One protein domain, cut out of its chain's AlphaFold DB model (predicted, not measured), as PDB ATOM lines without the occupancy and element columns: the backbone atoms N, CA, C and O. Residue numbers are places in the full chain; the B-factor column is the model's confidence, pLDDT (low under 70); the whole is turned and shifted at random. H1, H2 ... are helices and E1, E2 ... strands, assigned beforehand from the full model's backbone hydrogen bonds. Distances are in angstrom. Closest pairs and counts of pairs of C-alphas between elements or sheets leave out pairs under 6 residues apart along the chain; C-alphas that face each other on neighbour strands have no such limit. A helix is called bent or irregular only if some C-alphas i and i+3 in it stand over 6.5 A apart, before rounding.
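What this domain is: This is residues 64 to 234 of the 236 residues of an uncharacterized protein of Candidatus Sulfotelmatobacter kueseliae (UniProt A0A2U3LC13). A strongly twisted sheet of long, bent strands curls round helix H1; the hairpin of E4 and E5 reaches away to one end of the longest axis, and the helical hairpin of H3 and H4 packs at the other end. H2 folds back beside H1, off the sheet. The printed part has 171 residues, in the order H1 H2 E1 E2 E3 E4 E5 E6 H3 H4, and its class is mixed, helices and strands. The branched, mixed sheet holds a meander, E2 E3 E4 E5, each strand the antiparallel neighbour of the one before. The whole is flat, 53 by 43 by 18 A, and only just compact, close to loose, with a radius of gyration of the C-alphas of 18.4 A.

Where its parts are: Find C-alpha 64 at (42.331, 12.685, -11.607); from there H1 runs 16.3 A to residue 75. H2 is residues 82 to 89, E1 104 to 111, E2 115 to 120. E3, residues 123 to 136, spans 32.8 A and bends by 87 degrees at 133. E4, residues 155 to 171, spans 42.3 A and bends by 70 degrees at 165, ending at (17.356, 1.241, 1.532). E5, residues 178 to 191, spans 23.8 A and bends by 100 degrees at 186. E6 is residues 199 to 201. H3, residues 202 to 215, spans 19.9 A; H4, residues 219 to 234, spans 23.7 A and ends at (66.236, 0.052, 3.507).

How they stand to each other: Start at E3: E1 and E2 lie on one side of it, E4 on the other side. Look for N 106 and O 134 at 2.8 A between E1 and E3, antiparallel. E2 and E3, a hairpin, have N 117 and O 125 at 2.8 A; the hairpin E3 and E4 has N 126 and O 159 at 2.8 A; the hairpin E4 and E5 has N 164 and O 188 at 2.9 A. E6 is parallel to E1, with N 107 and O 200 at 2.9 A. H1 is on the sheet, its closest C-alphas to E6 being Ala 74 and Thr 200, 4.8 A. H1 and H2, a helical hairpin, only just touch, with 3 pairs of C-alphas within 8 A, made by residues 70 to 73 of H1 alone; the closest are Ile 70 and Ala 88, 6.7 A. H2 is not on the sheet. H3 is on the sheet at a height of 11.2 A, over E1 and E6; its closest C-alphas to E1 are Val 202 and Cys 108, 5.5 A. H3 and H4 touch at Arg 213 and Lys 222, their closest C-alphas, 5.1 A, at a shallow tilt of 19 degrees, opposite ways. H4 only grazes the sheet with residues 225 to 232. Every O i to N i+4 pair is within hydrogen-bond range in H1, H2 and H3, and 11 of 12 in H4.

The domain as a whole: The C-alphas farthest apart are those of Gly 151 and Pro 173, 57.7 A. The printed part has no cut. The long links are H2 to E1 and E3 to E4, residues 90 to 103 and 137 to 154. The mean pLDDT of the printed part is 94.4; look at residues 150 to 152 for values under 70.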
ATOM      1  N   GLU A  64      41.134  12.626 -12.450       96.50
ATOM      2  CA  GLU A  64      42.331  12.685 -11.607       96.50
ATOM      3  C   GLU A  64      41.945  12.506 -10.138       96.50
ATOM      4  O   GLU A  64      42.490  11.646  -9.456       96.50
ATOM      5  N   GLY A  65      40.911  13.221  -9.678       96.00
ATOM      6  CA  GLY A  65      40.423  13.123  -8.304       96.00
ATOM      7  C   GLY A  65      39.883  11.738  -7.924       96.00
ATOM      8  O   GLY A  65      39.906  11.379  -6.749       96.00
ATOM      9  N   VAL A  66      39.396  10.944  -8.884       96.62
ATOM     10  CA  VAL A  66      39.031   9.533  -8.657       96.62
ATOM     11  C   VAL A  66      40.276   8.684  -8.398       96.62
ATOM     12  O   VAL A  66      40.290   7.890  -7.459       96.62
ATOM     13  N   VAL A  67      41.321   8.856  -9.207       97.06
ATOM     14  CA  VAL A  67      42.566   8.090  -9.074       97.06
ATOM     15  C   VAL A  67      43.347   8.512  -7.830       97.06
ATOM     16  O   VAL A  67      43.771   7.646  -7.064       97.06
ATOM     17  N   ASP A  68      43.464   9.812  -7.566       96.12
ATOM     18  CA  ASP A  68      44.119  10.349  -6.369       96.12
ATOM     19  C   ASP A  68      43.484   9.804  -5.089       96.12
ATOM     20  O   ASP A  68      44.181   9.468  -4.132       96.12
ATOM     21  N   GLU A  69      42.160   9.650  -5.070       96.38
ATOM     22  CA  GLU A  69      41.446   9.085  -3.931       96.38
ATOM     23  C   GLU A  69      41.813   7.611  -3.693       96.38
ATOM     24  O   GLU A  69      42.049   7.214  -2.550       96.38
ATOM     25  N   ILE A  70      41.950   6.805  -4.752       97.06
ATOM     26  CA  ILE A  70      42.421   5.416  -4.643       97.06
ATOM     27  C   ILE A  70      43.856   5.357  -4.105       97.06
ATOM     28  O   ILE A  70      44.151   4.560  -3.210       97.06
ATOM     29  N   TRP A  71      44.743   6.231  -4.579       96.56
ATOM     30  CA  TRP A  71      46.123   6.312  -4.087       96.56
ATOM     31  C   TRP A  71      46.208   6.811  -2.645       96.56
ATOM     32  O   TRP A  71      46.983   6.293  -1.833       96.56
ATOM     33  N   ARG A  72      45.337   7.744  -2.261       96.38
ATOM     34  CA  ARG A  72      45.165   8.163  -0.869       96.38
ATOM     35  C   ARG A  72      44.719   6.988   0.009       96.38
ATOM     36  O   ARG A  72      45.269   6.796   1.090       96.38
ATOM     37  N   MET A  73      43.786   6.153  -0.448       97.50
ATOM     38  CA  MET A  73      43.387   4.937   0.274       97.50
ATOM     39  C   MET A  73      44.540   3.925   0.393       97.50
ATOM     40  O   MET A  73      44.738   3.348   1.466       97.50
ATOM     41  N   ALA A  74      45.329   3.738  -0.671       96.44
ATOM     42  CA  ALA A  74      46.501   2.856  -0.693       96.44
ATOM     43  C   ALA A  74      47.574   3.294   0.319       96.44
ATOM     44  O   ALA A  74      48.060   2.488   1.122       96.44
ATOM     45  N   THR A  75      47.901   4.590   0.330       96.12
ATOM     46  CA  THR A  75      48.887   5.188   1.250       96.12
ATOM     47  C   THR A  75      48.431   5.129   2.706       96.12
ATOM     48  O   THR A  75      49.259   5.012   3.604       96.12
ATOM     49  N   GLN A  76      47.125   5.139   2.967       97.56
ATOM     50  CA  GLN A  76      46.563   4.993   4.312       97.56
ATOM     51  C   GLN A  76      46.383   3.532   4.752       97.56
ATOM     52  O   GLN A  76      46.023   3.294   5.901       97.56
ATOM     53  N   GLY A  77      46.636   2.560   3.871       97.62
ATOM     54  CA  GLY A  77      46.495   1.129   4.165       97.62
ATOM     55  C   GLY A  77      45.058   0.620   4.102       97.62
ATOM     56  O   GLY A  77      44.804  -0.536   4.418       97.62
ATOM     57  N   GLN A  78      44.111   1.445   3.652       98.19
ATOM     58  CA  GLN A  78      42.702   1.056   3.577       98.19
ATOM     59  C   GLN A  78      42.490  -0.095   2.587       98.19
ATOM     60  O   GLN A  78      41.682  -0.985   2.842       98.19
ATOM     61  N   LEU A  79      43.271  -0.133   1.500       97.81
ATOM     62  CA  LEU A  79      43.224  -1.216   0.510       97.81
ATOM     63  C   LEU A  79      43.749  -2.564   1.038       97.81
ATOM     64  O   LEU A  79      43.638  -3.568   0.343       97.81
ATOM     65  N   LEU A  80      44.293  -2.609   2.257       98.06
ATOM     66  CA  LEU A  80      44.725  -3.843   2.924       98.06
ATOM     67  C   LEU A  80      43.642  -4.417   3.850       98.06
ATOM     68  O   LEU A  80      43.882  -5.390   4.559       98.06
ATOM     69  N   THR A  81      42.450  -3.812   3.865       97.56
ATOM     70  CA  THR A  81      41.334  -4.211   4.730       97.56
ATOM     71  C   THR A  81      40.091  -4.545   3.901       97.56
ATOM     72  O   THR A  81      39.861  -3.893   2.877       97.56
ATOM     73  N   PRO A  82      39.237  -5.488   4.344       97.44
ATOM     74  CA  PRO A  82      37.984  -5.785   3.650       97.44
ATOM     75  C   PRO A  82      37.067  -4.563   3.485       97.44
ATOM     76  O   PRO A  82      36.474  -4.372   2.424       97.44
ATOM     77  N   ASP A  83      36.974  -3.710   4.509       97.81
ATOM     78  CA  ASP A  83      36.119  -2.521   4.471       97.81
ATOM     79  C   ASP A  83      36.636  -1.450   3.518       97.81
ATOM     80  O   ASP A  83      35.879  -0.952   2.682       97.81
ATOM     81  N   GLY A  84      37.928  -1.119   3.592       97.00
ATOM     82  CA  GLY A  84      38.523  -0.167   2.660       97.00
ATOM     83  C   GLY A  84      38.489  -0.681   1.222       97.00
ATOM     84  O   GLY A  84      38.220   0.093   0.307       97.00
ATOM     85  N   TRP A  85      38.636  -1.991   1.009       97.38
ATOM     86  CA  TRP A  85      38.465  -2.605  -0.309       97.38
ATOM     87  C   TRP A  85      37.044  -2.473  -0.854       97.38
ATOM     88  O   TRP A  85      36.851  -2.129  -2.019       97.38
ATOM     89  N   ARG A  86      36.034  -2.709  -0.009       96.88
ATOM     90  CA  ARG A  86      34.622  -2.536  -0.370       96.88
ATOM     91  C   ARG A  86      34.315  -1.086  -0.740       96.88
ATOM     92  O   ARG A  86      33.619  -0.853  -1.724       96.88
ATOM     93  N   ILE A  87      34.846  -0.122   0.016       96.69
ATOM     94  CA  ILE A  87      34.719   1.311  -0.297       96.69
ATOM     95  C   ILE A  87      35.405   1.621  -1.633       96.69
ATOM     96  O   ILE A  87      34.800   2.262  -2.492       96.69
ATOM     97  N   ALA A  88      36.622   1.110  -1.843       97.12
ATOM     98  CA  ALA A  88      37.364   1.283  -3.087       97.12
ATOM     99  C   ALA A  88      36.612   0.698  -4.293       97.12
ATOM    100  O   ALA A  88      36.661   1.268  -5.376       97.12
ATOM    101  N   GLY A  89      35.854  -0.386  -4.107       96.75
ATOM    102  CA  GLY A  89      35.016  -0.979  -5.151       96.75
ATOM    103  C   GLY A  89      33.987  -0.011  -5.743       96.75
ATOM    104  O   GLY A  89      33.651  -0.128  -6.916       96.75
ATOM    105  N   GLY A  90      33.551   1.003  -4.985       95.44
ATOM    106  CA  GLY A  90      32.650   2.049  -5.480       95.44
ATOM    107  C   GLY A  90      33.251   2.951  -6.567       95.44
ATOM    108  O   GLY A  90      32.508   3.689  -7.208       95.44
ATOM    109  N   PHE A  91      34.566   2.892  -6.789       96.94
ATOM    110  CA  PHE A  91      35.255   3.628  -7.850       96.94
ATOM    111  C   PHE A  91      35.445   2.811  -9.130       96.94
ATOM    112  O   PHE A  91      35.968   3.355 -10.097       96.94
ATOM    113  N   PHE A  92      35.050   1.536  -9.162       97.62
ATOM    114  CA  PHE A  92      35.272   0.635 -10.295       97.62
ATOM    115  C   PHE A  92      33.950   0.235 -10.951       97.62
ATOM    116  O   PHE A  92      32.919   0.141 -10.285       97.62
ATOM    117  N   THR A  93      33.962  -0.029 -12.259       96.81
ATOM    118  CA  THR A  93      32.767  -0.527 -12.962       96.81
ATOM    119  C   THR A  93      32.439  -1.973 -12.595       96.81
ATOM    120  O   THR A  93      31.277  -2.367 -12.656       96.81
ATOM    121  N   GLU A  94      33.449  -2.757 -12.214       96.94
ATOM    122  CA  GLU A  94      33.328  -4.175 -11.868       96.94
ATOM    123  C   GLU A  94      34.021  -4.437 -10.515       96.94
ATOM    124  O   GLU A  94      35.133  -4.965 -10.468       96.94
ATOM    125  N   PRO A  95      33.422  -4.034  -9.380       96.44
ATOM    126  CA  PRO A  95      34.017  -4.293  -8.073       96.44
ATOM    127  C   PRO A  95      34.162  -5.798  -7.822       96.44
ATOM    128  O   PRO A  95      33.254  -6.578  -8.117       96.44
ATOM    129  N   ARG A  96      35.284  -6.203  -7.220       96.56
ATOM    130  CA  ARG A  96      35.567  -7.599  -6.859       96.56
ATOM    131  C   ARG A  96      35.703  -7.790  -5.342       96.56
ATOM    132  O   ARG A  96      36.034  -6.834  -4.633       96.56
ATOM    133  N   PRO A  97      35.485  -9.015  -4.823       97.00
ATOM    134  CA  PRO A  97      35.695  -9.327  -3.408       97.00
ATOM    135  C   PRO A  97      37.129  -9.055  -2.933       97.00
ATOM    136  O   PRO A  97      38.060  -9.016  -3.737       97.00
ATOM    137  N   PHE A  98      37.303  -8.895  -1.618       97.31
ATOM    138  CA  PHE A  98      38.613  -8.645  -1.011       97.31
ATOM    139  C   PHE A  98      39.573  -9.832  -1.224       97.31
ATOM    140  O   PHE A  98      39.257 -10.953  -0.811       97.31
ATOM    141  N   PRO A  99      40.756  -9.610  -1.824       96.75
ATOM    142  CA  PRO A  99      41.671 -10.683  -2.177       96.75
ATOM    143  C   PRO A  99      42.635 -11.025  -1.030       96.75
ATOM    144  O   PRO A  99      43.830 -10.748  -1.096       96.75
ATOM    145  N   ALA A 100      42.129 -11.668   0.024       94.88
ATOM    146  CA  ALA A 100      42.889 -11.930   1.257       94.88
ATOM    147  C   ALA A 100      44.220 -12.695   1.072       94.88
ATOM    148  O   ALA A 100      45.099 -12.603   1.923       94.88
ATOM    149  N   ASN A 101      44.372 -13.444  -0.026       95.38
ATOM    150  CA  ASN A 101      45.539 -14.293  -0.292       95.38
ATOM    151  C   ASN A 101      46.412 -13.803  -1.462       95.38
ATOM    152  O   ASN A 101      47.356 -14.495  -1.848       95.38
ATOM    153  N   GLU A 102      46.097 -12.654  -2.064       96.25
ATOM    154  CA  GLU A 102      46.914 -12.101  -3.147       96.25
ATOM    155  C   GLU A 102      48.165 -11.402  -2.616       96.25
ATOM    156  O   GLU A 102      48.260 -11.018  -1.449       96.25
ATOM    157  N   LYS A 103      49.150 -11.235  -3.500       97.69
ATOM    158  CA  LYS A 103      50.332 -10.432  -3.198       97.69
ATOM    159  C   LYS A 103      49.941  -8.961  -3.086       97.69
ATOM    160  O   LYS A 103      49.206  -8.444  -3.924       97.69
ATOM    161  N   ILE A 104      50.507  -8.296  -2.091       98.44
ATOM    162  CA  ILE A 104      50.452  -6.849  -1.933       98.44
ATOM    163  C   ILE A 104      51.617  -6.263  -2.727       98.44
ATOM    164  O   ILE A 104      52.773  -6.600  -2.460       98.44
ATOM    165  N   LEU A 105      51.331  -5.393  -3.689       97.56
ATOM    166  CA  LEU A 105      52.344  -4.584  -4.354       97.56
ATOM    167  C   LEU A 105      52.785  -3.458  -3.415       97.56
ATOM    168  O   LEU A 105      51.953  -2.720  -2.878       97.56
ATOM    169  N   VAL A 106      54.094  -3.318  -3.234       97.62
ATOM    170  CA  VAL A 106      54.697  -2.257  -2.433       97.62
ATOM    171  C   VAL A 106      55.360  -1.266  -3.372       97.62
ATOM    172  O   VAL A 106      56.204  -1.628  -4.184       97.62
ATOM    173  N   VAL A 107      54.995  -0.000  -3.240       95.88
ATOM    174  CA  VAL A 107      55.590   1.101  -4.003       95.88
ATOM    175  C   VAL A 107      56.325   2.047  -3.063       95.88
ATOM    176  O   VAL A 107      56.029   2.101  -1.865       95.88
ATOM    177  N   CYS A 108      57.286   2.808  -3.580       94.81
ATOM    178  CA  CYS A 108      57.964   3.831  -2.788       94.81
ATOM    179  C   CYS A 108      56.977   4.865  -2.226       94.81
ATOM    180  O   CYS A 108      55.865   5.053  -2.723       94.81
ATOM    181  N   ASN A 109      57.395   5.556  -1.163       94.25
ATOM    182  CA  ASN A 109      56.575   6.587  -0.521       94.25
ATOM    183  C   ASN A 109      56.319   7.798  -1.435       94.25
ATOM    184  O   ASN A 109      55.325   8.500  -1.257       94.25
ATOM    185  N   GLU A 110      57.201   8.018  -2.408       90.81
ATOM    186  CA  GLU A 110      57.080   9.055  -3.424       90.81
ATOM    187  C   GLU A 110      56.413   8.489  -4.681       90.81
ATOM    188  O   GLU A 110      56.940   7.591  -5.344       90.81
ATOM    189  N   TRP A 111      55.255   9.044  -5.024       89.62
ATOM    190  CA  TRP A 111      54.547   8.789  -6.275       89.62
ATOM    191  C   TRP A 111      54.245  10.128  -6.955       89.62
ATOM    192  O   TRP A 111      54.127  11.165  -6.301       89.62
ATOM    193  N   GLY A 112      54.227  10.131  -8.289       87.12
ATOM    194  CA  GLY A 112      53.982  11.347  -9.065       87.12
ATOM    195  C   GLY A 112      52.494  11.687  -9.129       87.12
ATOM    196  O   GLY A 112      51.687  10.766  -9.080       87.12
ATOM    197  N   PRO A 113      52.124  12.967  -9.309       89.31
ATOM    198  CA  PRO A 113      50.723  13.343  -9.466       89.31
ATOM    199  C   PRO A 113      50.082  12.575 -10.625       89.31
ATOM    200  O   PRO A 113      50.747  12.283 -11.628       89.31
ATOM    201  N   ALA A 114      48.792  12.273 -10.491       88.56
ATOM    202  CA  ALA A 114      48.000  11.767 -11.597       88.56
ATOM    203  C   ALA A 114      48.024  12.781 -12.750       88.56
ATOM    204  O   ALA A 114      47.767  13.969 -12.547       88.56
ATOM    205  N   TYR A 115      48.342  12.324 -13.960       91.88
ATOM    206  CA  TYR A 115      48.286  13.160 -15.157       91.88
ATOM    207  C   TYR A 115      47.403  12.528 -16.229       91.88
ATOM    208  O   TYR A 115      47.300  11.303 -16.340       91.88
ATOM    209  N   GLU A 116      46.748  13.384 -17.013       92.12
ATOM    210  CA  GLU A 116      45.898  12.965 -18.123       92.12
ATOM    211  C   GLU A 116      46.760  12.455 -19.285       92.12
ATOM    212  O   GLU A 116      47.677  13.131 -19.754       92.12
ATOM    213  N   GLY A 117      46.470  11.232 -19.722       91.31
ATOM    214  CA  GLY A 117      46.998  10.621 -20.931       91.31
ATOM    215  C   GLY A 117      46.063  10.876 -22.113       91.31
ATOM    216  O   GLY A 117      45.775  12.015 -22.477       91.31
ATOM    217  N   ARG A 118      45.588   9.803 -22.748       91.50
ATOM    218  CA  ARG A 118      44.624   9.887 -23.855       91.50
ATOM    219  C   ARG A 118      43.221  10.253 -23.365       91.50
ATOM    220  O   ARG A 118      42.777   9.809 -22.311       91.50
ATOM    221  N   SER A 119      42.490  11.010 -24.179       93.06
ATOM    222  CA  SER A 119      41.134  11.475 -23.877       93.06
ATOM    223  C   SER A 119      40.242  11.245 -25.096       93.06
ATOM    224  O   SER A 119      40.573  11.692 -26.193       93.06
ATOM    225  N   ASP A 120      39.132  10.532 -24.913       90.81
ATOM    226  CA  ASP A 120      38.128  10.269 -25.950       90.81
ATOM    227  C   ASP A 120      36.725  10.448 -25.366       90.81
ATOM    228  O   ASP A 120      36.098   9.489 -24.912       90.81
ATOM    229  N   GLY A 121      36.256  11.701 -25.336       87.19
ATOM    230  CA  GLY A 121      34.886  12.112 -25.008       87.19
ATOM    231  C   GLY A 121      34.352  11.617 -23.658       87.19
ATOM    232  O   GLY A 121      34.261  12.375 -22.696       87.19
ATOM    233  N   ASN A 122      33.952  10.347 -23.611       91.75
ATOM    234  CA  ASN A 122      33.431   9.646 -22.438       91.75
ATOM    235  C   ASN A 122      34.476   8.800 -21.693       91.75
ATOM    236  O   ASN A 122      34.139   8.227 -20.653       91.75
ATOM    237  N   THR A 123      35.695   8.708 -22.224       96.25
ATOM    238  CA  THR A 123      36.805   7.922 -21.687       96.25
ATOM    239  C   THR A 123      38.003   8.825 -21.434       96.25
ATOM    240  O   THR A 123      38.338   9.661 -22.273       96.25
ATOM    241  N   LYS A 124      38.670   8.635 -20.298       96.75
ATOM    242  CA  LYS A 124      39.937   9.291 -19.967       96.75
ATOM    243  C   LYS A 124      40.959   8.256 -19.539       96.75
ATOM    244  O   LYS A 124      40.627   7.349 -18.789       96.75
ATOM    245  N   GLU A 125      42.194   8.406 -19.973       97.62
ATOM    246  CA  GLU A 125      43.326   7.671 -19.430       97.62
ATOM    247  C   GLU A 125      44.024   8.552 -18.397       97.62
ATOM    248  O   GLU A 125      44.392   9.685 -18.697       97.62
ATOM    249  N   ILE A 126      44.199   8.040 -17.185       97.44
ATOM    250  CA  ILE A 126      44.947   8.703 -16.120       97.44
ATOM    251  C   ILE A 126      46.133   7.828 -15.761       97.44
ATOM    252  O   ILE A 126      45.972   6.640 -15.480       97.44
ATOM    253  N   VAL A 127      47.321   8.420 -15.749       96.12
ATOM    254  CA  VAL A 127      48.563   7.703 -15.485       96.12
ATOM    255  C   VAL A 127      49.163   8.181 -14.168       96.12
ATOM    256  O   VAL A 127      49.301   9.381 -13.933       96.12
ATOM    257  N   VAL A 128      49.533   7.231 -13.307       96.06
ATOM    258  CA  VAL A 128      50.231   7.495 -12.044       96.06
ATOM    259  C   VAL A 128      51.569   6.788 -12.068       96.06
ATOM    260  O   VAL A 128      51.641   5.560 -12.047       96.06
ATOM    261  N   GLY A 129      52.638   7.577 -12.121       94.31
ATOM    262  CA  GLY A 129      53.995   7.052 -12.088       94.31
ATOM    263  C   GLY A 129      54.479   6.815 -10.657       94.31
ATOM    264  O   GLY A 129      54.342   7.694  -9.806       94.31
ATOM    265  N   TYR A 130      55.137   5.688 -10.417       93.81
ATOM    266  CA  TYR A 130      55.672   5.284  -9.118       93.81
ATOM    267  C   TYR A 130      56.998   4.527  -9.279       93.81
ATOM    268  O   TYR A 130      57.389   4.134 -10.379       93.81
ATOM    269  N   TRP A 131      57.683   4.318  -8.161       93.00
ATOM    270  CA  TRP A 131      58.850   3.444  -8.083       93.00
ATOM    271  C   TRP A 131      58.449   2.125  -7.427       93.00
ATOM    272  O   TRP A 131      57.876   2.129  -6.334       93.00
ATOM    273  N   ASP A 132      58.698   1.011  -8.114       93.81
ATOM    274  CA  ASP A 132      58.398  -0.328  -7.608       93.81
ATOM    275  C   ASP A 132      59.368  -0.687  -6.474       93.81
ATOM    276  O   ASP A 132      60.587  -0.661  -6.650       93.81
ATOM    277  N   ALA A 133      58.818  -0.999  -5.304       95.25
ATOM    278  CA  ALA A 133      59.576  -1.425  -4.136       95.25
ATOM    279  C   ALA A 133      59.405  -2.926  -3.870       95.25
ATOM    280  O   ALA A 133      59.871  -3.400  -2.843       95.25
ATOM    281  N   GLY A 134      58.764  -3.685  -4.763       96.38
ATOM    282  CA  GLY A 134      58.587  -5.130  -4.663       96.38
ATOM    283  C   GLY A 134      57.185  -5.544  -4.220       96.38
ATOM    284  O   GLY A 134      56.195  -4.840  -4.399       96.38
ATOM    285  N   SER A 135      57.066  -6.741  -3.650       98.12
ATOM    286  CA  SER A 135      55.775  -7.289  -3.216       98.12
ATOM    287  C   SER A 135      55.880  -8.114  -1.940       98.12
ATOM    288  O   SER A 135      56.949  -8.611  -1.592       98.12
ATOM    289  N   ILE A 136      54.757  -8.266  -1.240       98.56
ATOM    290  CA  ILE A 136      54.631  -9.069  -0.021       98.56
ATOM    291  C   ILE A 136      53.526 -10.099  -0.241       98.56
ATOM    292  O   ILE A 136      52.415  -9.742  -0.622       98.56
ATOM    293  N   ASP A 137      53.816 -11.378  -0.017       98.25
ATOM    294  CA  ASP A 137      52.803 -12.433  -0.114       98.25
ATOM    295  C   ASP A 137      52.001 -12.629   1.187       98.25
ATOM    296  O   ASP A 137      52.296 -12.043   2.230       98.25
ATOM    297  N   ALA A 138      50.993 -13.506   1.146       97.44
ATOM    298  CA  ALA A 138      50.145 -13.817   2.299       97.44
ATOM    299  C   ALA A 138      50.902 -14.426   3.503       97.44
ATOM    300  O   ALA A 138      50.384 -14.425   4.616       97.44
ATOM    301  N   LYS A 139      52.134 -14.926   3.311       98.19
ATOM    302  CA  LYS A 139      53.020 -15.434   4.379       98.19
ATOM    303  C   LYS A 139      54.026 -14.380   4.850       98.19
ATOM    304  O   LYS A 139      55.027 -14.724   5.486       98.19
ATOM    305  N   LEU A 140      53.773 -13.113   4.515       98.50
ATOM    306  CA  LEU A 140      54.599 -11.951   4.830       98.50
ATOM    307  C   LEU A 140      56.026 -12.055   4.283       98.50
ATOM    308  O   LEU A 140      56.953 -11.505   4.878       98.50
ATOM    309  N   ARG A 141      56.230 -12.759   3.161       98.69
ATOM    310  CA  ARG A 141      57.533 -12.836   2.488       98.69
ATOM    311  C   ARG A 141      57.651 -11.726   1.460       98.69
ATOM    312  O   ARG A 141      56.846 -11.638   0.535       98.69
ATOM    313  N   TYR A 142      58.689 -10.920   1.616       98.56
ATOM    314  CA  TYR A 142      59.079  -9.915   0.646       98.56
ATOM    315  C   TYR A 142      59.733 -10.545  -0.586       98.56
ATOM    316  O   TYR A 142      60.601 -11.410  -0.466       98.56
ATOM    317  N   THR A 143      59.342 -10.073  -1.765       98.12
ATOM    318  CA  THR A 143      60.002 -10.345  -3.045       98.12
ATOM    319  C   THR A 143      60.421  -9.004  -3.651       98.12
ATOM    320  O   THR A 143      59.541  -8.164  -3.852       98.12
ATOM    321  N   PRO A 144      61.720  -8.774  -3.929       96.12
ATOM    322  CA  PRO A 144      62.167  -7.539  -4.567       96.12
ATOM    323  C   PRO A 144      61.571  -7.388  -5.974       96.12
ATOM    324  O   PRO A 144      61.156  -8.390  -6.568       96.12
ATOM    325  N   PRO A 145      61.532  -6.160  -6.519       93.38
ATOM    326  CA  PRO A 145      61.129  -5.957  -7.903       93.38
ATOM    327  C   PRO A 145      62.082  -6.709  -8.854       93.38
ATOM    328  O   PRO A 145      63.251  -6.927  -8.504       93.38
ATOM    329  N   PRO A 146      61.619  -7.120 -10.049       89.88
ATOM    330  CA  PRO A 146      62.474  -7.743 -11.055       89.88
ATOM    331  C   PRO A 146      63.721  -6.894 -11.360       89.88
ATOM    332  O   PRO A 146      63.628  -5.665 -11.397       89.88
ATOM    333  N   PRO A 147      64.895  -7.507 -11.604       85.69
ATOM    334  CA  PRO A 147      66.141  -6.774 -11.833       85.69
ATOM    335  C   PRO A 147      66.077  -5.860 -13.063       85.69
ATOM    336  O   PRO A 147      66.693  -4.798 -13.060       85.69
ATOM    337  N   GLU A 148      65.276  -6.203 -14.073       79.94
ATOM    338  CA  GLU A 148      64.991  -5.336 -15.228       79.94
ATOM    339  C   GLU A 148      64.343  -3.986 -14.854       79.94
ATOM    340  O   GLU A 148      64.495  -3.018 -15.595       79.94
ATOM    341  N   ASN A 149      63.726  -3.875 -13.671       74.06
ATOM    342  CA  ASN A 149      63.140  -2.631 -13.156       74.06
ATOM    343  C   ASN A 149      64.115  -1.789 -12.308       74.06
ATOM    344  O   ASN A 149      63.746  -0.719 -11.831       74.06
ATOM    345  N   THR A 150      65.358  -2.235 -12.100       65.75
ATOM    346  CA  THR A 150      66.313  -1.553 -11.199       65.75
ATOM    347  C   THR A 150      67.029  -0.348 -11.820       65.75
ATOM    348  O   THR A 150      67.689   0.409 -11.110       65.75
ATOM    349  N   GLY A 151      66.890  -0.121 -13.130       57.81
ATOM    350  CA  GLY A 151      67.577   0.956 -13.846       57.81
ATOM    351  C   GLY A 151      66.729   2.210 -14.030       57.81
ATOM    352  O   GLY A 151      66.285   2.450 -15.139       57.81
ATOM    353  N   TYR A 152      66.494   3.018 -12.989       59.94
ATOM    354  CA  TYR A 152      65.821   4.337 -13.071       59.94
ATOM    355  C   TYR A 152      64.478   4.393 -13.843       59.94
ATOM    356  O   TYR A 152      63.983   5.482 -14.142       59.94
ATOM    357  N   VAL A 153      63.848   3.255 -14.155       72.12
ATOM    358  CA  VAL A 153      62.591   3.235 -14.901       72.12
ATOM    359  C   VAL A 153      61.447   3.430 -13.919       72.12
ATOM    360  O   VAL A 153      61.025   2.507 -13.223       72.12
ATOM    361  N   LYS A 154      60.922   4.654 -13.876       85.12
ATOM    362  CA  LYS A 154      59.639   4.937 -13.233       85.12
ATOM    363  C   LYS A 154      58.577   4.052 -13.891       85.12
ATOM    364  O   LYS A 154      58.342   4.155 -15.094       85.12
ATOM    365  N   THR A 155      57.957   3.171 -13.113       90.75
ATOM    366  CA  THR A 155      56.808   2.383 -13.574       90.75
ATOM    367  C   THR A 155      55.557   3.255 -13.506       90.75
ATOM    368  O   THR A 155      55.551   4.292 -12.838       90.75
ATOM    369  N   ALA A 156      54.490   2.875 -14.201       93.06
ATOM    370  CA  ALA A 156      53.232   3.591 -14.111       93.06
ATOM    371  C   ALA A 156      52.032   2.650 -14.097       93.06
ATOM    372  O   ALA A 156      52.001   1.645 -14.806       93.06
ATOM    373  N   PHE A 157      51.022   3.024 -13.317       95.12
ATOM    374  CA  PHE A 157      49.675   2.503 -13.481       95.12
ATOM    375  C   PHE A 157      48.940   3.382 -14.484       95.12
ATOM    376  O   PHE A 157      48.875   4.596 -14.297       95.12
ATOM    377  N   SER A 158      48.380   2.770 -15.526       96.44
ATOM    378  CA  SER A 158      47.420   3.429 -16.410       96.44
ATOM    379  C   SER A 158      46.009   2.993 -16.026       96.44
ATOM    380  O   SER A 158      45.683   1.804 -16.039       96.44
ATOM    381  N   TYR A 159      45.177   3.961 -15.659       97.50
ATOM    382  CA  TYR A 159      43.765   3.779 -15.365       97.50
ATOM    383  C   TYR A 159      42.954   4.293 -16.544       97.50
ATOM    384  O   TYR A 159      43.017   5.467 -16.895       97.50
ATOM    385  N   THR A 160      42.134   3.427 -17.128       97.94
ATOM    386  CA  THR A 160      41.083   3.868 -18.047       97.94
ATOM    387  C   THR A 160      39.847   4.207 -17.229       97.94
ATOM    388  O   THR A 160      39.300   3.333 -16.565       97.94
ATOM    389  N   LEU A 161      39.387   5.451 -17.271       97.94
ATOM    390  CA  LEU A 161      38.158   5.898 -16.635       97.94
ATOM    391  C   LEU A 161      37.061   6.080 -17.672       97.94
ATOM    392  O   LEU A 161      37.303   6.551 -18.781       97.94
ATOM    393  N   VAL A 162      35.842   5.737 -17.283       97.31
ATOM    394  CA  VAL A 162      34.633   5.886 -18.087       97.31
ATOM    395  C   VAL A 162      33.567   6.612 -17.284       97.31
ATOM    396  O   VAL A 162      33.512   6.528 -16.057       97.31
ATOM    397  N   THR A 163      32.694   7.326 -17.982       95.75
ATOM    398  CA  THR A 163      31.509   7.925 -17.364       95.75
ATOM    399  C   THR A 163      30.372   6.910 -17.283       95.75
ATOM    400  O   THR A 163      29.917   6.386 -18.302       95.75
ATOM    401  N   ALA A 164      29.857   6.674 -16.080       93.69
ATOM    402  CA  ALA A 164      28.717   5.795 -15.827       93.69
ATOM    403  C   ALA A 164      27.537   6.586 -15.241       93.69
ATOM    404  O   ALA A 164      27.769   7.591 -14.565       93.69
ATOM    405  N   PRO A 165      26.279   6.165 -15.472       93.38
ATOM    406  CA  PRO A 165      25.135   6.757 -14.791       93.38
ATOM    407  C   PRO A 165      25.307   6.665 -13.273       93.38
ATOM    408  O   PRO A 165      25.661   5.608 -12.748       93.38
ATOM    409  N   SER A 166      25.044   7.760 -12.564       90.31
ATOM    410  CA  SER A 166      24.961   7.726 -11.110       90.31
ATOM    411  C   SER A 166      23.562   7.269 -10.690       90.31
ATOM    412  O   SER A 166      22.562   7.521 -11.371       90.31
ATOM    413  N   TYR A 167      23.493   6.532  -9.583       87.75
ATOM    414  CA  TYR A 167      22.252   5.940  -9.096       87.75
ATOM    415  C   TYR A 167      21.931   6.457  -7.702       87.75
ATOM    416  O   TYR A 167      22.788   6.448  -6.819       87.75
ATOM    417  N   LEU A 168      20.672   6.827  -7.493       86.31
ATOM    418  CA  LEU A 168      20.104   6.958  -6.164       86.31
ATOM    419  C   LEU A 168      19.680   5.564  -5.699       86.31
ATOM    420  O   LEU A 168      18.891   4.899  -6.375       86.31
ATOM    421  N   MET A 169      20.218   5.134  -4.562       89.50
ATOM    422  CA  MET A 169      19.829   3.893  -3.899       89.50
ATOM    423  C   MET A 169      19.047   4.237  -2.635       89.50
ATOM    424  O   MET A 169      19.529   5.003  -1.801       89.50
ATOM    425  N   MET A 170      17.848   3.682  -2.499       85.06
ATOM    426  CA  MET A 170      17.047   3.780  -1.283       85.06
ATOM    427  C   MET A 170      17.035   2.425  -0.593       85.06
ATOM    428  O   MET A 170      16.707   1.411  -1.210       85.06
ATOM    429  N   TYR A 171      17.393   2.424   0.686       90.75
ATOM    430  CA  TYR A 171      17.356   1.241   1.532       90.75
ATOM    431  C   TYR A 171      16.101   1.258   2.402       90.75
ATOM    432  O   TYR A 171      15.588   2.324   2.745       90.75
ATOM    433  N   GLY A 172      15.596   0.072   2.733       88.31
ATOM    434  CA  GLY A 172      14.451  -0.096   3.618       88.31
ATOM    435  C   GLY A 172      14.763   0.303   5.066       88.31
ATOM    436  O   GLY A 172      15.895   0.672   5.383       88.31
ATOM    437  N   PRO A 173      13.780   0.194   5.979       91.38
ATOM    438  CA  PRO A 173      13.960   0.523   7.397       91.38
ATOM    439  C   PRO A 173      15.079  -0.270   8.094       91.38
ATOM    440  O   PRO A 173      15.576   0.152   9.133       91.38
ATOM    441  N   ASP A 174      15.480  -1.410   7.527       92.12
ATOM    442  CA  ASP A 174      16.576  -2.250   8.012       92.12
ATOM    443  C   ASP A 174      17.978  -1.732   7.629       92.12
ATOM    444  O   ASP A 174      18.982  -2.268   8.100       92.12
ATOM    445  N   GLY A 175      18.058  -0.727   6.748       84.06
ATOM    446  CA  GLY A 175      19.302  -0.170   6.217       84.06
ATOM    447  C   GLY A 175      20.119  -1.133   5.348       84.06
ATOM    448  O   GLY A 175      21.260  -0.821   5.009       84.06
ATOM    449  N   LYS A 176      19.575  -2.304   4.998       88.50
ATOM    450  CA  LYS A 176      20.285  -3.374   4.273       88.50
ATOM    451  C   LYS A 176      19.578  -3.772   2.987       88.50
ATOM    452  O   LYS A 176      20.244  -4.045   1.989       88.50
ATOM    453  N   THR A 177      18.250  -3.781   2.984       91.12
ATOM    454  CA  THR A 177      17.465  -4.173   1.816       91.12
ATOM    455  C   THR A 177      17.382  -3.011   0.835       91.12
ATOM    456  O   THR A 177      16.872  -1.946   1.174       91.12
ATOM    457  N   LEU A 178      17.885  -3.202  -0.387       90.75
ATOM    458  CA  LEU A 178      17.744  -2.228  -1.469       90.75
ATOM    459  C   LEU A 178      16.285  -2.219  -1.954       90.75
ATOM    460  O   LEU A 178      15.818  -3.208  -2.514       90.75
ATOM    461  N   VAL A 179      15.579  -1.111  -1.733       92.00
ATOM    462  CA  VAL A 179      14.157  -0.936  -2.085       92.00
ATOM    463  C   VAL A 179      13.999  -0.297  -3.461       92.00
ATOM    464  O   VAL A 179      13.143  -0.702  -4.239       92.00
ATOM    465  N   GLU A 180      14.838   0.686  -3.785       91.00
ATOM    466  CA  GLU A 180      14.795   1.378  -5.074       91.00
ATOM    467  C   GLU A 180      16.215   1.682  -5.550       91.00
ATOM    468  O   GLU A 180      17.073   2.107  -4.773       91.00
ATOM    469  N   LYS A 181      16.458   1.487  -6.849       91.50
ATOM    470  CA  LYS A 181      17.663   1.947  -7.539       91.50
ATOM    471  C   LYS A 181      17.236   2.668  -8.806       91.50
ATOM    472  O   LYS A 181      16.793   2.024  -9.754       91.50
ATOM    473  N   ARG A 182      17.396   3.990  -8.839       90.31
ATOM    474  CA  ARG A 182      17.050   4.800 -10.014       90.31
ATOM    475  C   ARG A 182      18.226   5.650 -10.494       90.31
ATOM    476  O   ARG A 182      18.966   6.162  -9.655       90.31
ATOM    477  N   PRO A 183      18.416   5.817 -11.813       89.00
ATOM    478  CA  PRO A 183      19.362   6.793 -12.336       89.00
ATOM    479  C   PRO A 183      18.988   8.203 -11.867       89.00
ATOM    480  O   PRO A 183      17.810   8.552 -11.813       89.00
ATOM    481  N   THR A 184      19.980   9.022 -11.545       88.38
ATOM    482  CA  THR A 184      19.777  10.435 -11.169       88.38
ATOM    483  C   THR A 184      19.690  11.366 -12.385       88.38
ATOM    484  O   THR A 184      19.303  12.523 -12.245       88.38
ATOM    485  N   GLY A 185      20.073  10.877 -13.571       86.88
ATOM    486  CA  GLY A 185      20.282  11.697 -14.768       86.88
ATOM    487  C   GLY A 185      21.653  12.387 -14.820       86.88
ATOM    488  O   GLY A 185      21.933  13.087 -15.792       86.88
ATOM    489  N   SER A 186      22.514  12.187 -13.814       91.50
ATOM    490  CA  SER A 186      23.918  12.600 -13.848       91.50
ATOM    491  C   SER A 186      24.854  11.418 -14.080       91.50
ATOM    492  O   SER A 186      24.510  10.258 -13.835       91.50
ATOM    493  N   ARG A 187      26.059  11.714 -14.570       93.12
ATOM    494  CA  ARG A 187      27.124  10.721 -14.765       93.12
ATOM    495  C   ARG A 187      28.259  10.958 -13.781       93.12
ATOM    496  O   ARG A 187      28.517  12.094 -13.406       93.12
ATOM    497  N   VAL A 188      28.960   9.900 -13.402       95.62
ATOM    498  CA  VAL A 188      30.158   9.946 -12.552       95.62
ATOM    499  C   VAL A 188      31.310   9.234 -13.245       95.62
ATOM    500  O   VAL A 188      31.093   8.322 -14.046       95.62
ATOM    501  N   TRP A 189      32.537   9.649 -12.945       97.19
ATOM    502  CA  TRP A 189      33.737   8.950 -13.397       97.19
ATOM    503  C   TRP A 189      33.992   7.707 -12.547       97.19
ATOM    504  O   TRP A 189      34.010   7.790 -11.320       97.19
ATOM    505  N   LEU A 190      34.216   6.575 -13.212       97.31
ATOM    506  CA  LEU A 190      34.619   5.305 -12.611       97.31
ATOM    507  C   LEU A 190      35.822   4.743 -13.366       97.31
ATOM    508  O   LEU A 190      35.947   4.933 -14.574       97.31
ATOM    509  N   ILE A 191      36.676   4.005 -12.672       97.94
ATOM    510  CA  ILE A 191      37.749   3.208 -13.259       97.94
ATOM    511  C   ILE A 191      37.118   1.994 -13.948       97.94
ATOM    512  O   ILE A 191      36.356   1.234 -13.349       97.94
ATOM    513  N   LYS A 192      37.419   1.819 -15.231       97.81
ATOM    514  CA  LYS A 192      36.948   0.700 -16.042       97.81
ATOM    515  C   LYS A 192      37.611  -0.599 -15.582       97.81
ATOM    516  O   LYS A 192      38.832  -0.672 -15.473       97.81
ATOM    517  N   GLY A 193      36.800  -1.636 -15.415       97.12
ATOM    518  CA  GLY A 193      37.230  -2.977 -15.031       97.12
ATOM    519  C   GLY A 193      37.214  -3.196 -13.521       97.12
ATOM    520  O   GLY A 193      36.444  -2.566 -12.793       97.12
ATOM    521  N   THR A 194      38.055  -4.128 -13.073       97.31
ATOM    522  CA  THR A 194      38.143  -4.573 -11.679       97.31
ATOM    523  C   THR A 194      39.330  -3.935 -10.954       97.31
ATOM    524  O   THR A 194      40.262  -3.421 -11.576       97.31
ATOM    525  N   GLN A 195      39.313  -3.965  -9.619       96.50
ATOM    526  CA  GLN A 195      40.454  -3.524  -8.809       96.50
ATOM    527  C   GLN A 195      41.689  -4.384  -9.106       96.50
ATOM    528  O   GLN A 195      41.598  -5.614  -9.124       96.50
ATOM    529  N   THR A 196      42.856  -3.760  -9.261       95.06
ATOM    530  CA  THR A 196      44.156  -4.453  -9.354       95.06
ATOM    531  C   THR A 196      44.472  -5.208  -8.054       95.06
ATOM    532  O   THR A 196      43.706  -5.107  -7.095       95.06
ATOM    533  N   PRO A 197      45.565  -5.989  -7.957       96.12
ATOM    534  CA  PRO A 197      46.038  -6.477  -6.660       96.12
ATOM    535  C   PRO A 197      46.226  -5.330  -5.649       96.12
ATOM    536  O   PRO A 197      46.435  -4.186  -6.073       96.12
ATOM    537  N   PRO A 198      46.144  -5.597  -4.330       97.06
ATOM    538  CA  PRO A 198      46.319  -4.567  -3.312       97.06
ATOM    539  C   PRO A 198      47.652  -3.837  -3.464       97.06
ATOM    540  O   PRO A 198      48.698  -4.469  -3.574       97.06
ATOM    541  N   VAL A 199      47.610  -2.506  -3.445       97.31
ATOM    542  CA  VAL A 199      48.795  -1.643  -3.525       97.31
ATOM    543  C   VAL A 199      48.931  -0.863  -2.225       97.31
ATOM    544  O   VAL A 199      47.934  -0.413  -1.652       97.31
ATOM    545  N   THR A 200      50.160  -0.678  -1.752       97.94
ATOM    546  CA  THR A 200      50.459   0.194  -0.616       97.94
ATOM    547  C   THR A 200      51.862   0.792  -0.710       97.94
ATOM    548  O   THR A 200      52.690   0.321  -1.484       97.94
ATOM    549  N   THR A 201      52.148   1.827   0.079       97.56
ATOM    550  CA  THR A 201      53.488   2.429   0.148       97.56
ATOM    551  C   THR A 201      54.396   1.681   1.121       97.56
ATOM    552  O   THR A 201      53.906   1.017   2.034       97.56
ATOM    553  N   VAL A 202      55.717   1.841   0.998       97.75
ATOM    554  CA  VAL A 202      56.711   1.279   1.937       97.75
ATOM    555  C   VAL A 202      56.348   1.558   3.400       97.75
ATOM    556  O   VAL A 202      56.305   0.628   4.205       97.75
ATOM    557  N   ASN A 203      56.032   2.806   3.768       97.62
ATOM    558  CA  ASN A 203      55.713   3.153   5.160       97.62
ATOM    559  C   ASN A 203      54.487   2.397   5.684       97.62
ATOM    560  O   ASN A 203      54.417   2.010   6.853       97.62
ATOM    561  N   THR A 204      53.501   2.188   4.824       98.31
ATOM    562  CA  THR A 204      52.274   1.485   5.187       98.31
ATOM    563  C   THR A 204      52.468  -0.022   5.183       98.31
ATOM    564  O   THR A 204      51.981  -0.680   6.099       98.31
ATOM    565  N   ALA A 205      53.274  -0.553   4.263       98.19
ATOM    566  CA  ALA A 205      53.718  -1.938   4.280       98.19
ATOM    567  C   ALA A 205      54.468  -2.277   5.577       98.19
ATOM    568  O   ALA A 205      54.178  -3.299   6.188       98.19
ATOM    569  N   VAL A 206      55.372  -1.410   6.053       98.50
ATOM    570  CA  VAL A 206      56.077  -1.607   7.334       98.50
ATOM    571  C   VAL A 206      55.090  -1.722   8.496       98.50
ATOM    572  O   VAL A 206      55.180  -2.667   9.278       98.50
ATOM    573  N   ARG A 207      54.119  -0.802   8.592       98.31
ATOM    574  CA  ARG A 207      53.081  -0.843   9.640       98.31
ATOM    575  C   ARG A 207      52.242  -2.116   9.556       98.31
ATOM    576  O   ARG A 207      52.056  -2.782  10.569       98.31
ATOM    577  N   TYR A 208      51.800  -2.470   8.353       98.25
ATOM    578  CA  TYR A 208      51.015  -3.675   8.102       98.25
ATOM    579  C   TYR A 208      51.777  -4.949   8.493       98.25
ATOM    580  O   TYR A 208      51.260  -5.774   9.237       98.25
ATOM    581  N   VAL A 209      53.026  -5.108   8.044       98.44
ATOM    582  CA  VAL A 209      53.838  -6.295   8.353       98.44
ATOM    583  C   VAL A 209      54.112  -6.396   9.851       98.44
ATOM    584  O   VAL A 209      54.055  -7.496  10.398       98.44
ATOM    585  N   LEU A 210      54.377  -5.269  10.519       98.69
ATOM    586  CA  LEU A 210      54.543  -5.230  11.969       98.69
ATOM    587  C   LEU A 210      53.266  -5.707  12.676       98.69
ATOM    588  O   LEU A 210      53.328  -6.617  13.493       98.69
ATOM    589  N   GLU A 211      52.106  -5.155  12.318       98.38
ATOM    590  CA  GLU A 211      50.817  -5.548  12.894       98.38
ATOM    591  C   GLU A 211      50.516  -7.039  12.673       98.38
ATOM    592  O   GLU A 211      50.134  -7.751  13.604       98.38
ATOM    593  N   MET A 212      50.729  -7.541  11.455       98.06
ATOM    594  CA  MET A 212      50.469  -8.941  11.123       98.06
ATOM    595  C   MET A 212      51.443  -9.905  11.816       98.06
ATOM    596  O   MET A 212      51.038 -11.006  12.194       98.06
ATOM    597  N   ARG A 213      52.700  -9.496  12.036       98.31
ATOM    598  CA  ARG A 213      53.686 -10.254  12.825       98.31
ATOM    599  C   ARG A 213      53.243 -10.435  14.273       98.31
ATOM    600  O   ARG A 213      53.411 -11.524  14.817       98.31
ATOM    601  N   GLU A 214      52.696  -9.387  14.885       98.56
ATOM    602  CA  GLU A 214      52.232  -9.446  16.273       98.56
ATOM    603  C   GLU A 214      50.950 -10.280  16.414       98.56
ATOM    604  O   GLU A 214      50.781 -10.994  17.400       98.56
ATOM    605  N   LYS A 215      50.064 -10.246  15.408       98.06
ATOM    606  CA  LYS A 215      48.802 -11.003  15.420       98.06
ATOM    607  C   LYS A 215      48.953 -12.495  15.124       98.06
ATOM    608  O   LYS A 215      48.118 -13.281  15.566       98.06
ATOM    609  N   THR A 216      49.950 -12.900  14.340       98.19
ATOM    610  CA  THR A 216      50.097 -14.308  13.948       98.19
ATOM    611  C   THR A 216      50.676 -15.164  15.078       98.19
ATOM    612  O   THR A 216      51.534 -14.723  15.843       98.19
ATOM    613  N   THR A 217      50.250 -16.423  15.163       98.31
ATOM    614  CA  THR A 217      50.847 -17.438  16.048       98.31
ATOM    615  C   THR A 217      51.866 -18.320  15.326       98.31
ATOM    616  O   THR A 217      52.633 -19.016  15.985       98.31
ATOM    617  N   ASP A 218      51.903 -18.291  13.990       98.56
ATOM    618  CA  ASP A 218      52.830 -19.096  13.195       98.56
ATOM    619  C   ASP A 218      54.253 -18.522  13.247       98.56
ATOM    620  O   ASP A 218      54.527 -17.424  12.748       98.56
ATOM    621  N   GLN A 219      55.173 -19.296  13.825       98.44
ATOM    622  CA  GLN A 219      56.568 -18.907  14.008       98.44
ATOM    623  C   GLN A 219      57.275 -18.650  12.669       98.44
ATOM    624  O   GLN A 219      58.009 -17.665  12.543       98.44
ATOM    625  N   ALA A 220      56.994 -19.458  11.641       98.38
ATOM    626  CA  ALA A 220      57.588 -19.270  10.319       98.38
ATOM    627  C   ALA A 220      57.153 -17.931   9.694       98.38
ATOM    628  O   ALA A 220      57.968 -17.198   9.130       98.38
ATOM    629  N   THR A 221      55.877 -17.564   9.840       98.31
ATOM    630  CA  THR A 221      55.362 -16.260   9.400       98.31
ATOM    631  C   THR A 221      55.979 -15.098  10.193       98.31
ATOM    632  O   THR A 221      56.304 -14.072   9.591       98.31
ATOM    633  N   LYS A 222      56.238 -15.240  11.503       98.69
ATOM    634  CA  LYS A 222      56.946 -14.204  12.290       98.69
ATOM    635  C   LYS A 222      58.375 -13.963  11.809       98.69
ATOM    636  O   LYS A 222      58.829 -12.814  11.745       98.69
ATOM    637  N   GLU A 223      59.090 -15.028  11.465       98.62
ATOM    638  CA  GLU A 223      60.446 -14.949  10.912       98.62
ATOM    639  C   GLU A 223      60.446 -14.324   9.514       98.62
ATOM    640  O   GLU A 223      61.280 -13.463   9.218       98.62
ATOM    641  N   ASN A 224      59.476 -14.684   8.667       98.69
ATOM    642  CA  ASN A 224      59.270 -14.034   7.370       98.69
ATOM    643  C   ASN A 224      59.021 -12.535   7.533       98.69
ATOM    644  O   ASN A 224      59.705 -11.739   6.894       98.69
ATOM    645  N   ALA A 225      58.121 -12.149   8.438       98.69
ATOM    646  CA  ALA A 225      57.821 -10.751   8.710       98.69
ATOM    647  C   ALA A 225      59.057  -9.980   9.193       98.69
ATOM    648  O   ALA A 225      59.319  -8.878   8.719       98.69
ATOM    649  N   SER A 226      59.859 -10.575  10.080       98.69
ATOM    650  CA  SER A 226      61.101  -9.964  10.578       98.69
ATOM    651  C   SER A 226      62.099  -9.708   9.443       98.69
ATOM    652  O   SER A 226      62.662  -8.617   9.342       98.69
ATOM    653  N   ARG A 227      62.271 -10.682   8.536       98.69
ATOM    654  CA  ARG A 227      63.117 -10.529   7.339       98.69
ATOM    655  C   ARG A 227      62.568  -9.474   6.383       98.69
ATOM    656  O   ARG A 227      63.334  -8.660   5.877       98.69
ATOM    657  N   THR A 228      61.257  -9.459   6.161       98.62
ATOM    658  CA  THR A 228      60.574  -8.470   5.320       98.62
ATOM    659  C   THR A 228      60.754  -7.055   5.857       98.62
ATOM    660  O   THR A 228      61.141  -6.171   5.097       98.62
ATOM    661  N   LEU A 229      60.574  -6.835   7.164       98.62
ATOM    662  CA  LEU A 229      60.814  -5.535   7.799       98.62
ATOM    663  C   LEU A 229      62.255  -5.060   7.582       98.62
ATOM    664  O   LEU A 229      62.464  -3.909   7.206       98.62
ATOM    665  N   ALA A 230      63.243  -5.949   7.731       98.38
ATOM    666  CA  ALA A 230      64.644  -5.614   7.485       98.38
ATOM    667  C   ALA A 230      64.931  -5.203   6.026       98.38
ATOM    668  O   ALA A 230      65.853  -4.427   5.786       98.38
ATOM    669  N   GLN A 231      64.165  -5.701   5.046       98.12
ATOM    670  CA  GLN A 231      64.283  -5.264   3.648       98.12
ATOM    671  C   GLN A 231      63.562  -3.936   3.405       98.12
ATOM    672  O   GLN A 231      64.155  -3.026   2.835       98.12
ATOM    673  N   LEU A 232      62.319  -3.796   3.875       97.12
ATOM    674  CA  LEU A 232      61.515  -2.586   3.669       97.12
ATOM    675  C   LEU A 232      62.131  -1.345   4.330       97.12
ATOM    676  O   LEU A 232      62.043  -0.249   3.786       97.12
ATOM    677  N   LEU A 233      62.798  -1.504   5.477       97.31
ATOM    678  CA  LEU A 233      63.459  -0.397   6.175       97.31
ATOM    679  C   LEU A 233      64.667   0.185   5.422       97.31
ATOM    680  O   LEU A 233      65.120   1.266   5.780       97.31
ATOM    681  N   LYS A 234      65.164  -0.479   4.370       96.25
ATOM    682  CA  LYS A 234      66.236   0.052   3.507       96.25
ATOM    683  C   LYS A 234      65.766   1.162   2.562       96.25
ATOM    684  O   LYS A 234      66.599   1.831   1.969       96.25
TER     685      LYS A 234